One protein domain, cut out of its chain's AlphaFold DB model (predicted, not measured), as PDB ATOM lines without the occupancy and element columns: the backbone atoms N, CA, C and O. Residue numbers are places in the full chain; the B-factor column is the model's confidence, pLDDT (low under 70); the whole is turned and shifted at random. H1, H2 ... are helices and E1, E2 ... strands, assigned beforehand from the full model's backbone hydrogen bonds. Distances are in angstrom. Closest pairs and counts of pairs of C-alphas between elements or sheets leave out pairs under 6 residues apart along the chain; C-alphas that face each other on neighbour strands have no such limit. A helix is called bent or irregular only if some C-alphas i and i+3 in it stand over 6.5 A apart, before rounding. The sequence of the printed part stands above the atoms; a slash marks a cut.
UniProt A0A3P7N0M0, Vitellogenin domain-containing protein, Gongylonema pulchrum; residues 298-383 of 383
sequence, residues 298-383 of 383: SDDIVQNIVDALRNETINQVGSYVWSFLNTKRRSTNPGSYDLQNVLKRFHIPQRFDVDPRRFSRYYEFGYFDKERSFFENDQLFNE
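Overview. This is residues 298 to 383 of the 383 residues of the protein "Vitellogenin domain-containing protein" of Gongylonema pulchrum (UniProt A0A3P7N0M0). Three helices make a flat triangle, with H2 as its longest side, and a two-stranded hairpin of E1 and E2 runs along the side of H2 away from H1 and H3, E1 being the strand next to H2. A long unnamed stretch, residues 345 to 360, crosses one broad face of the triangle on its way from H3 to E1. The printed part has 86 residues, with three named helices and two named strands in the order H1 H2 H3 E1 E2; the sheet, in the order E1 - E2, is antiparallel and the class is mixed, helices and strands. The whole is compact, with a radius of gyration of the C-alphas of 13.8 A, and flat, spanning 45 by 31 by 16 A.

Along the chain. H1 is residues 299 to 310, 16.5 A from first to last C-alpha, and begins with C-alpha 299 at (209.420, 254.744, 206.041). H2 is residues 315 to 330, 22.1 A long, and ends with C-alpha 330 at (209.704, 246.840, 190.147). H3 is residues 334 to 344, 15.3 A long, and is irregular: C-alphas 335 and 338 are 7.5 A apart. E1 is residues 361 to 369, 25.9 A long. E2 is residues 374 to 382, 26.0 A long, and ends with C-alpha 382 at (217.038, 262.052, 180.673).

Arrangement. H1 and H2 form a helical hairpin and run opposite ways at a steep tilt of 43 degrees. They only just touch, with 3 pairs of C-alphas within 8 A, H1 with residue 309 alone and H2 with residues 318 to 322 alone; the closest C-alphas are those of Leu 309 and Gly 318, 6.1 A apart. H2 touches H3 with residues 325 to 330 alone, at a steep tilt of 67 degrees, opposite ways, the closest C-alphas being those of Arg 329 and Gln 340, 4.7 A apart. H1 and H3 only just touch, only at their ends, with 3 pairs within 8 A; the C-alphas of Asp 299 and Val 342 are closest, at 6.2 A. H2 and E1 have 14 pairs of C-alphas within 8 A, the closest those of Tyr 320 and Arg 361, 4.5 A apart, while H2 and E2 are apart. E1 and E2 form a hairpin of antiparallel strands, with 168 degrees between their directions; N 365 and O 378, at 2.9 A, and N 378 and O 365, at 2.8 A, are within hydrogen-bond range. In H1 and H2 every O i to N i+4 pair is within hydrogen-bond range; in H3 it is 5 of 7.

Size, cuts and confidence. The C-alphas of Thr 313 and Glu 371 are the two farthest apart, at 45.0 A. The printed part has no cut and ends at residue 383, the chain's last residue. The link from H3 to E1, 16 residues, is long; the links H1 to H2, H2 to H3 and E1 to E2 are tight. The mean pLDDT of the printed part is 85.8, and residues 375 to 383 are under 70.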
ATOM      1  N   SER A 298     213.989 255.472 204.518       92.94
ATOM      2  CA  SER A 298     213.223 255.027 205.683       92.94
ATOM      3  C   SER A 298     211.734 255.210 205.402       92.94
ATOM      4  O   SER A 298     211.365 255.938 204.476       92.94
ATOM      5  N   ASP A 299     210.871 254.573 206.194       93.94
ATOM      6  CA  ASP A 299     209.420 254.744 206.041       93.94
ATOM      7  C   ASP A 299     208.998 256.211 206.177       93.94
ATOM      8  O   ASP A 299     208.206 256.691 205.372       93.94
ATOM      9  N   ASP A 300     209.585 256.946 207.126       93.88
ATOM     10  CA  ASP A 300     209.324 258.377 207.308       93.88
ATOM     11  C   ASP A 300     209.753 259.198 206.081       93.88
ATOM     12  O   ASP A 300     208.972 259.989 205.552       93.88
ATOM     13  N   ILE A 301     210.964 258.962 205.563       95.44
ATOM     14  CA  ILE A 301     211.474 259.666 204.379       95.44
ATOM     15  C   ILE A 301     210.592 259.382 203.158       95.44
ATOM     16  O   ILE A 301     210.247 260.303 202.416       95.44
ATOM     17  N   VAL A 302     210.201 258.124 202.947       96.25
ATOM     18  CA  VAL A 302     209.368 257.741 201.801       96.25
ATOM     19  C   VAL A 302     207.950 258.292 201.935       96.25
ATOM     20  O   VAL A 302     207.433 258.830 200.956       96.25
ATOM     21  N   GLN A 303     207.345 258.246 203.125       95.25
ATOM     22  CA  GLN A 303     206.046 258.873 203.383       95.25
ATOM     23  C   GLN A 303     206.094 260.371 203.056       95.25
ATOM     24  O   GLN A 303     205.285 260.876 202.278       95.25
ATOM     25  N   ASN A 304     207.122 261.054 203.564       94.88
ATOM     26  CA  ASN A 304     207.375 262.471 203.336       94.88
ATOM     27  C   ASN A 304     207.533 262.830 201.849       94.88
ATOM     28  O   ASN A 304     207.099 263.909 201.434       94.88
ATOM     29  N   ILE A 305     208.139 261.944 201.054       96.94
ATOM     30  CA  ILE A 305     208.289 262.094 199.601       96.94
ATOM     31  C   ILE A 305     206.966 261.876 198.877       96.94
ATOM     32  O   ILE A 305     206.634 262.654 197.983       96.94
ATOM     33  N   VAL A 306     206.211 260.839 199.244       95.69
ATOM     34  CA  VAL A 306     204.917 260.522 198.624       95.69
ATOM     35  C   VAL A 306     203.907 261.640 198.877       95.69
ATOM     36  O   VAL A 306     203.185 262.022 197.955       95.69
ATOM     37  N   ASP A 307     203.883 262.214 200.079       95.00
ATOM     38  CA  ASP A 307     203.009 263.347 200.398       95.00
ATOM     39  C   ASP A 307     203.405 264.620 199.648       95.00
ATOM     40  O   ASP A 307     202.536 265.308 199.109       95.00
ATOM     41  N   ALA A 308     204.707 264.901 199.530       95.12
ATOM     42  CA  ALA A 308     205.191 265.993 198.688       95.12
ATOM     43  C   ALA A 308     204.802 265.777 197.214       95.12
ATOM     44  O   ALA A 308     204.308 266.699 196.569       95.12
ATOM     45  N   LEU A 309     204.927 264.547 196.705       95.31
ATOM     46  CA  LEU A 309     204.565 264.200 195.332       95.31
ATOM     47  C   LEU A 309     203.069 264.408 195.054       95.31
ATOM     48  O   LEU A 309     202.710 264.845 193.966       95.31
ATOM     49  N   ARG A 310     202.174 264.148 196.016       94.44
ATOM     50  CA  ARG A 310     200.726 264.406 195.851       94.44
ATOM     51  C   ARG A 310     200.426 265.885 195.591       94.44
ATOM     52  O   ARG A 310     199.548 266.191 194.784       94.44
ATOM     53  N   ASN A 311     201.184 266.771 196.234       93.69
ATOM     54  CA  ASN A 311     201.029 268.223 196.149       93.69
ATOM     55  C   ASN A 311     201.977 268.883 195.134       93.69
ATOM     56  O   ASN A 311     201.985 270.106 195.011       93.69
ATOM     57  N   GLU A 312     202.763 268.096 194.395       95.75
ATOM     58  CA  GLU A 312     203.724 268.619 193.430       95.75
ATOM     59  C   GLU A 312     203.011 269.348 192.280       95.75
ATOM     60  O   GLU A 312     201.949 268.940 191.788       95.75
ATOM     61  N   THR A 313     203.607 270.455 191.850       93.50
ATOM     62  CA  THR A 313     203.082 271.326 190.787       93.50
ATOM     63  C   THR A 313     204.011 271.388 189.581       93.50
ATOM     64  O   THR A 313     203.549 271.623 188.466       93.50
ATOM     65  N   ILE A 314     205.302 271.113 189.778       94.31
ATOM     66  CA  ILE A 314     206.325 271.106 188.743       94.31
ATOM     67  C   ILE A 314     206.421 269.702 188.150       94.31
ATOM     68  O   ILE A 314     206.914 268.764 188.780       94.31
ATOM     69  N   ASN A 315     205.992 269.565 186.895       93.12
ATOM     70  CA  ASN A 315     205.987 268.281 186.194       93.12
ATOM     71  C   ASN A 315     207.378 267.640 186.081       93.12
ATOM     72  O   ASN A 315     207.454 266.419 186.111       93.12
ATOM     73  N   GLN A 316     208.455 268.431 185.988       92.44
ATOM     74  CA  GLN A 316     209.819 267.893 185.905       92.44
ATOM     75  C   GLN A 316     210.200 267.098 187.159       92.44
ATOM     76  O   GLN A 316     210.560 265.924 187.073       92.44
ATOM     77  N   VAL A 317     210.014 267.697 188.340       95.31
ATOM     78  CA  VAL A 317     210.272 267.029 189.624       95.31
ATOM     79  C   VAL A 317     209.323 265.844 189.803       95.31
ATOM     80  O   VAL A 317     209.767 264.732 190.088       95.31
ATOM     81  N   GLY A 318     208.023 266.055 189.573       95.62
ATOM     82  CA  GLY A 318     207.013 265.013 189.752       95.62
ATOM     83  C   GLY A 318     207.237 263.794 188.851       95.62
ATOM     84  O   GLY A 318     207.174 262.664 189.331       95.62
ATOM     85  N   SER A 319     207.558 264.006 187.570       94.94
ATOM     86  CA  SER A 319     207.864 262.943 186.599       94.94
ATOM     87  C   SER A 319     209.107 262.147 186.995       94.94
ATOM     88  O   SER A 319     209.082 260.907 186.981       94.94
ATOM     89  N   TYR A 320     210.176 262.834 187.411       95.69
ATOM     90  CA  TYR A 320     211.412 262.179 187.828       95.69
ATOM     91  C   TYR A 320     211.185 261.306 189.069       95.69
ATOM     92  O   TYR A 320     211.471 260.107 189.054       95.69
ATOM     93  N   VAL A 321     210.603 261.881 190.126       96.50
ATOM     94  CA  VAL A 321     210.327 261.175 191.385       96.50
ATOM     95  C   VAL A 321     209.400 259.987 191.139       96.50
ATOM     96  O   VAL A 321     209.682 258.868 191.569       96.50
ATOM     97  N   TRP A 322     208.311 260.194 190.399       96.00
ATOM     98  CA  TRP A 322     207.350 259.138 190.100       96.00
ATOM     99  C   TRP A 322     207.978 257.968 189.335       96.00
ATOM    100  O   TRP A 322     207.744 256.806 189.687       96.00
ATOM    101  N   SER A 323     208.782 258.260 188.308       94.56
ATOM    102  CA  SER A 323     209.444 257.222 187.510       94.56
ATOM    103  C   SER A 323     210.506 256.480 188.317       94.56
ATOM    104  O   SER A 323     210.552 255.251 188.249       94.56
ATOM    105  N   PHE A 324     211.277 257.175 189.162       95.12
ATOM    106  CA  PHE A 324     212.235 256.547 190.073       95.12
ATOM    107  C   PHE A 324     211.553 255.562 191.022       95.12
ATOM    108  O   PHE A 324     211.932 254.392 191.079       95.12
ATOM    109  N   LEU A 325     210.516 256.008 191.741       95.38
ATOM    110  CA  LEU A 325     209.842 255.179 192.742       95.38
ATOM    111  C   LEU A 325     209.191 253.946 192.100       95.38
ATOM    112  O   LEU A 325     209.319 252.837 192.617       95.38
ATOM    113  N   ASN A 326     208.524 254.103 190.952       93.62
ATOM    114  CA  ASN A 326     207.902 252.968 190.265       93.62
ATOM    115  C   ASN A 326     208.927 251.995 189.676       93.62
ATOM    116  O   ASN A 326     208.705 250.785 189.755       93.62
ATOM    117  N   THR A 327     210.036 252.503 189.135       92.38
ATOM    118  CA  THR A 327     211.125 251.673 188.604       92.38
ATOM    119  C   THR A 327     211.791 250.891 189.726       92.38
ATOM    120  O   THR A 327     211.846 249.667 189.659       92.38
ATOM    121  N   LYS A 328     212.185 251.552 190.823       92.69
ATOM    122  CA  LYS A 328     212.788 250.879 191.980       92.69
ATOM    123  C   LYS A 328     211.860 249.852 192.606       92.69
ATOM    124  O   LYS A 328     212.315 248.753 192.898       92.69
ATOM    125  N   ARG A 329     210.558 250.143 192.720       91.88
ATOM    126  CA  ARG A 329     209.546 249.196 193.227       91.88
ATOM    127  C   ARG A 329     209.437 247.911 192.394       91.88
ATOM    128  O   ARG A 329     209.032 246.885 192.936       91.88
ATOM    129  N   ARG A 330     209.760 247.967 191.097       89.56
ATOM    130  CA  ARG A 330     209.704 246.840 190.147       89.56
ATOM    131  C   ARG A 330     211.085 246.312 189.745       89.56
ATOM    132  O   ARG A 330     211.154 245.433 188.892       89.56
ATOM    133  N   SER A 331     212.159 246.859 190.313       88.00
ATOM    134  CA  SER A 331     213.521 246.522 189.910       88.00
ATOM    135  C   SER A 331     213.817 245.039 190.165       88.00
ATOM    136  O   SER A 331     213.350 244.436 191.131       88.00
ATOM    137  N   THR A 332     214.597 244.431 189.284       84.94
ATOM    138  CA  THR A 332     215.120 243.071 189.456       84.94
ATOM    139  C   THR A 332     216.500 243.065 190.113       84.94
ATOM    140  O   THR A 332     217.038 241.993 190.379       84.94
ATOM    141  N   ASN A 333     217.062 244.244 190.402       85.12
ATOM    142  CA  ASN A 333     218.349 244.403 191.060       85.12
ATOM    143  C   ASN A 333     218.262 243.942 192.527       85.12
ATOM    144  O   ASN A 333     217.534 244.570 193.309       85.12
ATOM    145  N   PRO A 334     219.039 242.925 192.940       84.88
ATOM    146  CA  PRO A 334     219.067 242.468 194.329       84.88
ATOM    147  C   PRO A 334     219.408 243.584 195.326       84.88
ATOM    148  O   PRO A 334     218.822 243.649 196.404       84.88
ATOM    149  N   GLY A 335     220.280 244.525 194.946       85.12
ATOM    150  CA  GLY A 335     220.657 245.669 195.780       85.12
ATOM    151  C   GLY A 335     219.533 246.688 196.006       85.12
ATOM    152  O   GLY A 335     219.676 247.582 196.831       85.12
ATOM    153  N   SER A 336     218.405 246.574 195.297       88.25
ATOM    154  CA  SER A 336     217.224 247.420 195.513       88.25
ATOM    155  C   SER A 336     216.180 246.774 196.432       88.25
ATOM    156  O   SER A 336     215.138 247.385 196.663       88.25
ATOM    157  N   TYR A 337     216.425 245.567 196.957       88.50
ATOM    158  CA  TYR A 337     215.441 244.805 197.734       88.50
ATOM    159  C   TYR A 337     214.922 245.560 198.967       88.50
ATOM    160  O   TYR A 337     213.711 245.640 199.180       88.50
ATOM    161  N   ASP A 338     215.812 246.185 199.739       89.44
ATOM    162  CA  ASP A 338     215.418 246.932 200.938       89.44
ATOM    163  C   ASP A 338     214.527 248.126 200.586       89.44
ATOM    164  O   ASP A 338     213.435 248.286 201.137       89.44
ATOM    165  N   LEU A 339     214.935 248.909 199.583       91.94
ATOM    166  CA  LEU A 339     214.138 250.020 199.071       91.94
ATOM    167  C   LEU A 339     212.790 249.533 198.520       91.94
ATOM    168  O   LEU A 339     211.764 250.158 198.773       91.94
ATOM    169  N   GLN A 340     212.745 248.404 197.811       92.19
ATOM    170  CA  GLN A 340     211.490 247.826 197.325       92.19
ATOM    171  C   GLN A 340     210.521 247.503 198.453       92.19
ATOM    172  O   GLN A 340     209.328 247.778 198.321       92.19
ATOM    173  N   ASN A 341     211.013 246.915 199.541       91.56
ATOM    174  CA  ASN A 341     210.174 246.554 200.679       91.56
ATOM    175  C   ASN A 341     209.573 247.790 201.342       91.56
ATOM    176  O   ASN A 341     208.384 247.784 201.655       91.56
ATOM    177  N   VAL A 342     210.356 248.868 201.462       93.50
ATOM    178  CA  VAL A 342     209.845 250.174 201.893       93.50
ATOM    179  C   VAL A 342     208.770 250.655 200.913       93.50
ATOM    180  O   VAL A 342     207.630 250.878 201.309       93.50
ATOM    181  N   LEU A 343     209.076 250.730 199.613       94.38
ATOM    182  CA  LEU A 343     208.178 251.284 198.591       94.38
ATOM    183  C   LEU A 343     206.864 250.507 198.410       94.38
ATOM    184  O   LEU A 343     205.847 251.111 198.073       94.38
ATOM    185  N   LYS A 344     206.846 249.186 198.632       92.31
ATOM    186  CA  LYS A 344     205.630 248.354 198.536       92.31
ATOM    187  C   LYS A 344     204.567 248.718 199.579       92.31
ATOM    188  O   LYS A 344     203.397 248.420 199.354       92.31
ATOM    189  N   ARG A 345     204.949 249.381 200.676       93.19
ATOM    190  CA  ARG A 345     204.027 249.835 201.730       93.19
ATOM    191  C   ARG A 345     203.269 251.115 201.371       93.19
ATOM    192  O   ARG A 345     202.280 251.430 202.026       93.19
ATOM    193  N   PHE A 346     203.694 251.834 200.329       94.19
ATOM    194  CA  PHE A 346     203.146 253.144 199.983       94.19
ATOM    195  C   PHE A 346     202.391 253.133 198.651       94.19
ATOM    196  O   PHE A 346     202.797 252.515 197.663       94.19
ATOM    197  N   HIS A 347     201.290 253.885 198.601       92.88
ATOM    198  CA  HIS A 347     200.547 254.124 197.368       92.88
ATOM    199  C   HIS A 347     201.090 255.359 196.635       92.88
ATOM    200  O   HIS A 347     200.871 256.495 197.064       92.88
ATOM    201  N   ILE A 348     201.780 255.128 195.515       92.44
ATOM    202  CA  ILE A 348     202.371 256.180 194.677       92.44
ATOM    203  C   ILE A 348     201.299 256.741 193.716       92.44
ATOM    204  O   ILE A 348     200.731 255.965 192.937       92.44
ATOM    205  N   PRO A 349     201.028 258.063 193.725       89.62
ATOM    206  CA  PRO A 349     200.018 258.682 192.865       89.62
ATOM    207  C   PRO A 349     200.364 258.529 191.377       89.62
ATOM    208  O   PRO A 349     201.523 258.630 191.001       89.62
ATOM    209  N   GLN A 350     199.366 258.328 190.511       88.00
ATOM    210  CA  GLN A 350     199.573 258.115 189.064       88.00
ATOM    211  C   GLN A 350     199.648 259.409 188.233       88.00
ATOM    212  O   GLN A 350     199.909 259.358 187.039       88.00
ATOM    213  N   ARG A 351     199.450 260.581 188.856       89.00
ATOM    214  CA  ARG A 351     199.379 261.894 188.182       89.00
ATOM    215  C   ARG A 351     200.575 262.201 187.266       89.00
ATOM    216  O   ARG A 351     200.414 262.941 186.303       89.00
ATOM    217  N   PHE A 352     201.753 261.666 187.579       89.75
ATOM    218  CA  PHE A 352     203.009 261.969 186.889       89.75
ATOM    219  C   PHE A 352     203.461 260.875 185.912       89.75
ATOM    220  O   PHE A 352     204.624 260.842 185.507       89.75
ATOM    221  N   ASP A 353     202.539 260.012 185.480       85.62
ATOM    222  CA  ASP A 353     202.736 259.188 184.287       85.62
ATOM    223  C   ASP A 353     202.535 260.024 183.008       85.62
ATOM    224  O   ASP A 353     201.536 259.924 182.300       85.62
ATOM    225  N   VAL A 354     203.457 260.960 182.777       85.19
ATOM    226  CA  VAL A 354     203.408 261.939 181.678       85.19
ATOM    227  C   VAL A 354     204.344 261.544 180.527       85.19
ATOM    228  O   VAL A 354     205.074 260.562 180.634       85.19
ATOM    229  N   ASP A 355     204.331 262.277 179.405       82.06
ATOM    230  CA  ASP A 355     205.135 261.940 178.212       82.06
ATOM    231  C   ASP A 355     206.651 261.901 178.529       82.06
ATOM    232  O   ASP A 355     207.223 262.942 178.876       82.06
ATOM    233  N   PRO A 356     207.326 260.742 178.376       80.06
ATOM    234  CA  PRO A 356     208.751 260.574 178.689       80.06
ATOM    235  C   PRO A 356     209.699 261.420 177.832       80.06
ATOM    236  O   PRO A 356     210.862 261.565 178.186       80.06
ATOM    237  N   ARG A 357     209.242 261.960 176.696       79.56
ATOM    238  CA  ARG A 357     210.077 262.772 175.794       79.56
ATOM    239  C   ARG A 357     210.136 264.243 176.199       79.56
ATOM    240  O   ARG A 357     210.882 265.003 175.597       79.56
ATOM    241  N   ARG A 358     209.285 264.662 177.141       83.44
ATOM    242  CA  ARG A 358     209.117 266.069 177.539       83.44
ATOM    243  C   ARG A 358     209.510 266.348 178.981       83.44
ATOM    244  O   ARG A 358     209.719 267.511 179.316       83.44
ATOM    245  N   PHE A 359     209.520 265.322 179.826       86.50
ATOM    246  CA  PHE A 359     209.733 265.473 181.257       86.50
ATOM    247  C   PHE A 359     210.792 264.507 181.764       86.50
ATOM    248  O   PHE A 359     210.855 263.362 181.308       86.50
ATOM    249  N   SER A 360     211.561 264.958 182.753       85.94
ATOM    250  CA  SER A 360     212.688 264.218 183.297       85.94
ATOM    251  C   SER A 360     212.256 262.861 183.848       85.94
ATOM    252  O   SER A 360     211.181 262.716 184.452       85.94
ATOM    253  N   ARG A 361     213.099 261.847 183.633       87.94
ATOM    254  CA  ARG A 361     212.811 260.447 183.971       87.94
ATOM    255  C   ARG A 361     214.023 259.722 184.539       87.94
ATOM    256  O   ARG A 361     215.164 259.995 184.174       87.94
ATOM    257  N   TYR A 362     213.735 258.757 185.406       90.31
ATOM    258  CA  TYR A 362     214.684 257.742 185.838       90.31
ATOM    259  C   TYR A 362     214.427 256.434 185.090       90.31
ATOM    260  O   TYR A 362     213.297 255.935 185.091       90.31
ATOM    261  N   TYR A 363     215.487 255.866 184.522       85.38
ATOM    262  CA  TYR A 363     215.483 254.539 183.925       85.38
ATOM    263  C   TYR A 363     216.536 253.654 184.585       85.38
ATOM    264  O   TYR A 363     217.636 254.098 184.912       85.38
ATOM    265  N   GLU A 364     216.193 252.383 184.745       83.25
ATOM    266  CA  GLU A 364     217.107 251.346 185.205       83.25
ATOM    267  C   GLU A 364     217.097 250.225 184.180       83.25
ATOM    268  O   GLU A 364     216.063 249.590 183.958       83.25
ATOM    269  N   PHE A 365     218.243 250.014 183.547       76.81
ATOM    270  CA  PHE A 365     218.473 248.915 182.632       76.81
ATOM    271  C   PHE A 365     219.430 247.955 183.308       76.81
ATOM    272  O   PHE A 365     220.511 248.337 183.738       76.81
ATOM    273  N   GLY A 366     219.025 246.703 183.434       70.75
ATOM    274  CA  GLY A 366     219.902 245.715 184.017       70.75
ATOM    275  C   GLY A 366     219.298 244.333 183.995       70.75
ATOM    276  O   GLY A 366     218.076 244.160 183.996       70.75
ATOM    277  N   TYR A 367     220.176 243.345 183.966       74.12
ATOM    278  CA  TYR A 367     219.807 241.944 184.035       74.12
ATOM    279  C   TYR A 367     220.570 241.285 185.179       74.12
ATOM    280  O   TYR A 367     221.760 241.524 185.375       74.12
ATOM    281  N   PHE A 368     219.854 240.457 185.939       74.94
ATOM    282  CA  PHE A 368     220.444 239.639 186.985       74.94
ATOM    283  C   PHE A 368     220.666 238.223 186.475       74.94
ATOM    284  O   PHE A 368     219.707 237.475 186.266       74.94
ATOM    285  N   ASP A 369     221.933 237.845 186.335       78.06
ATOM    286  CA  ASP A 369     222.335 236.464 186.123       78.06
ATOM    287  C   ASP A 369     222.389 235.745 187.477       78.06
ATOM    288  O   ASP A 369     223.318 235.922 188.272       78.06
ATOM    289  N   LYS A 370     221.368 234.923 187.736       76.88
ATOM    290  CA  LYS A 370     221.253 234.132 188.968       76.88
ATOM    291  C   LYS A 370     222.356 233.084 189.106       76.88
ATOM    292  O   LYS A 370     222.748 232.792 190.231       76.88
ATOM    293  N   GLU A 371     222.839 232.514 188.002       80.88
ATOM    294  CA  GLU A 371     223.850 231.452 188.035       80.88
ATOM    295  C   GLU A 371     225.223 232.023 188.381       80.88
ATOM    296  O   GLU A 371     225.980 231.421 189.141       80.88
ATOM    297  N   ARG A 372     225.520 233.222 187.873       78.25
ATOM    298  CA  ARG A 372     226.789 233.918 188.124       78.25
ATOM    299  C   ARG A 372     226.741 234.879 189.309       78.25
ATOM    300  O   ARG A 372     227.767 235.462 189.644       78.25
ATOM    301  N   SER A 373     225.571 235.054 189.930       75.50
ATOM    302  CA  SER A 373     225.315 236.091 190.945       75.50
ATOM    303  C   SER A 373     225.804 237.475 190.499       75.50
ATOM    304  O   SER A 373     226.349 238.246 191.287       75.50
ATOM    305  N   PHE A 374     225.624 237.776 189.212       72.50
ATOM    306  CA  PHE A 374     226.133 238.979 188.561       72.50
ATOM    307  C   PHE A 374     224.970 239.875 188.139       72.50
ATOM    308  O   PHE A 374     223.977 239.399 187.588       72.50
ATOM    309  N   PHE A 375     225.091 241.174 188.402       65.25
ATOM    310  CA  PHE A 375     224.137 242.175 187.941       65.25
ATOM    311  C   PHE A 375     224.866 243.212 187.096       65.25
ATOM    312  O   PHE A 375     225.752 243.904 187.595       65.25
ATOM    313  N   GLU A 376     224.465 243.334 185.837       66.62
ATOM    314  CA  GLU A 376     224.861 244.451 184.985       66.62
ATOM    315  C   GLU A 376     223.811 245.551 185.130       66.62
ATOM    316  O   GLU A 376     222.615 245.260 185.073       66.62
ATOM    317  N   ASN A 377     224.238 246.792 185.381       60.69
ATOM    318  CA  ASN A 377     223.334 247.921 185.601       60.69
ATOM    319  C   ASN A 377     223.813 249.163 184.858       60.69
ATOM    320  O   ASN A 377     224.884 249.676 185.172       60.69
ATOM    321  N   ASP A 378     222.946 249.702 184.011       57.19
ATOM    322  CA  ASP A 378     223.034 251.051 183.480       57.19
ATOM    323  C   ASP A 378     221.851 251.874 184.002       57.19
ATOM    324  O   ASP A 378     220.675 251.581 183.760       57.19
ATOM    325  N   GLN A 379     222.167 252.941 184.736       54.56
ATOM    326  CA  GLN A 379     221.185 253.940 185.144       54.56
ATOM    327  C   GLN A 379     221.242 255.095 184.154       54.56
ATOM    328  O   GLN A 379     222.269 255.761 184.030       54.56
ATOM    329  N   LEU A 380     220.132 255.330 183.460       56.28
ATOM    330  CA  LEU A 380     220.014 256.421 182.502       56.28
ATOM    331  C   LEU A 380     219.088 257.498 183.053       56.28
ATOM    332  O   LEU A 380     217.994 257.234 183.562       56.28
ATOM    333  N   PHE A 381     219.554 258.732 182.915       51.91
ATOM    334  CA  PHE A 381     218.830 259.937 183.270       51.91
ATOM    335  C   PHE A 381     218.604 260.718 181.982       51.91
ATOM    336  O   PHE A 381     219.550 260.938 181.229       51.91
ATOM    337  N   ASN A 382     217.358 261.100 181.727       53.56
ATOM    338  CA  ASN A 382     217.038 262.052 180.673       53.56
ATOM    339  C   ASN A 382     216.516 263.313 181.360       53.56
ATOM    340  O   ASN A 382     215.575 263.205 182.158       53.56
ATOM    341  N   GLU A 383     217.176 264.443 181.116       41.34
ATOM    342  CA  GLU A 383     216.796 265.756 181.651       41.34
ATOM    343  C   GLU A 383     215.706 266.407 180.803       41.34
ATOM    344  O   GLU A 383     215.854 266.458 179.560       41.34
TER     345      GLU A 383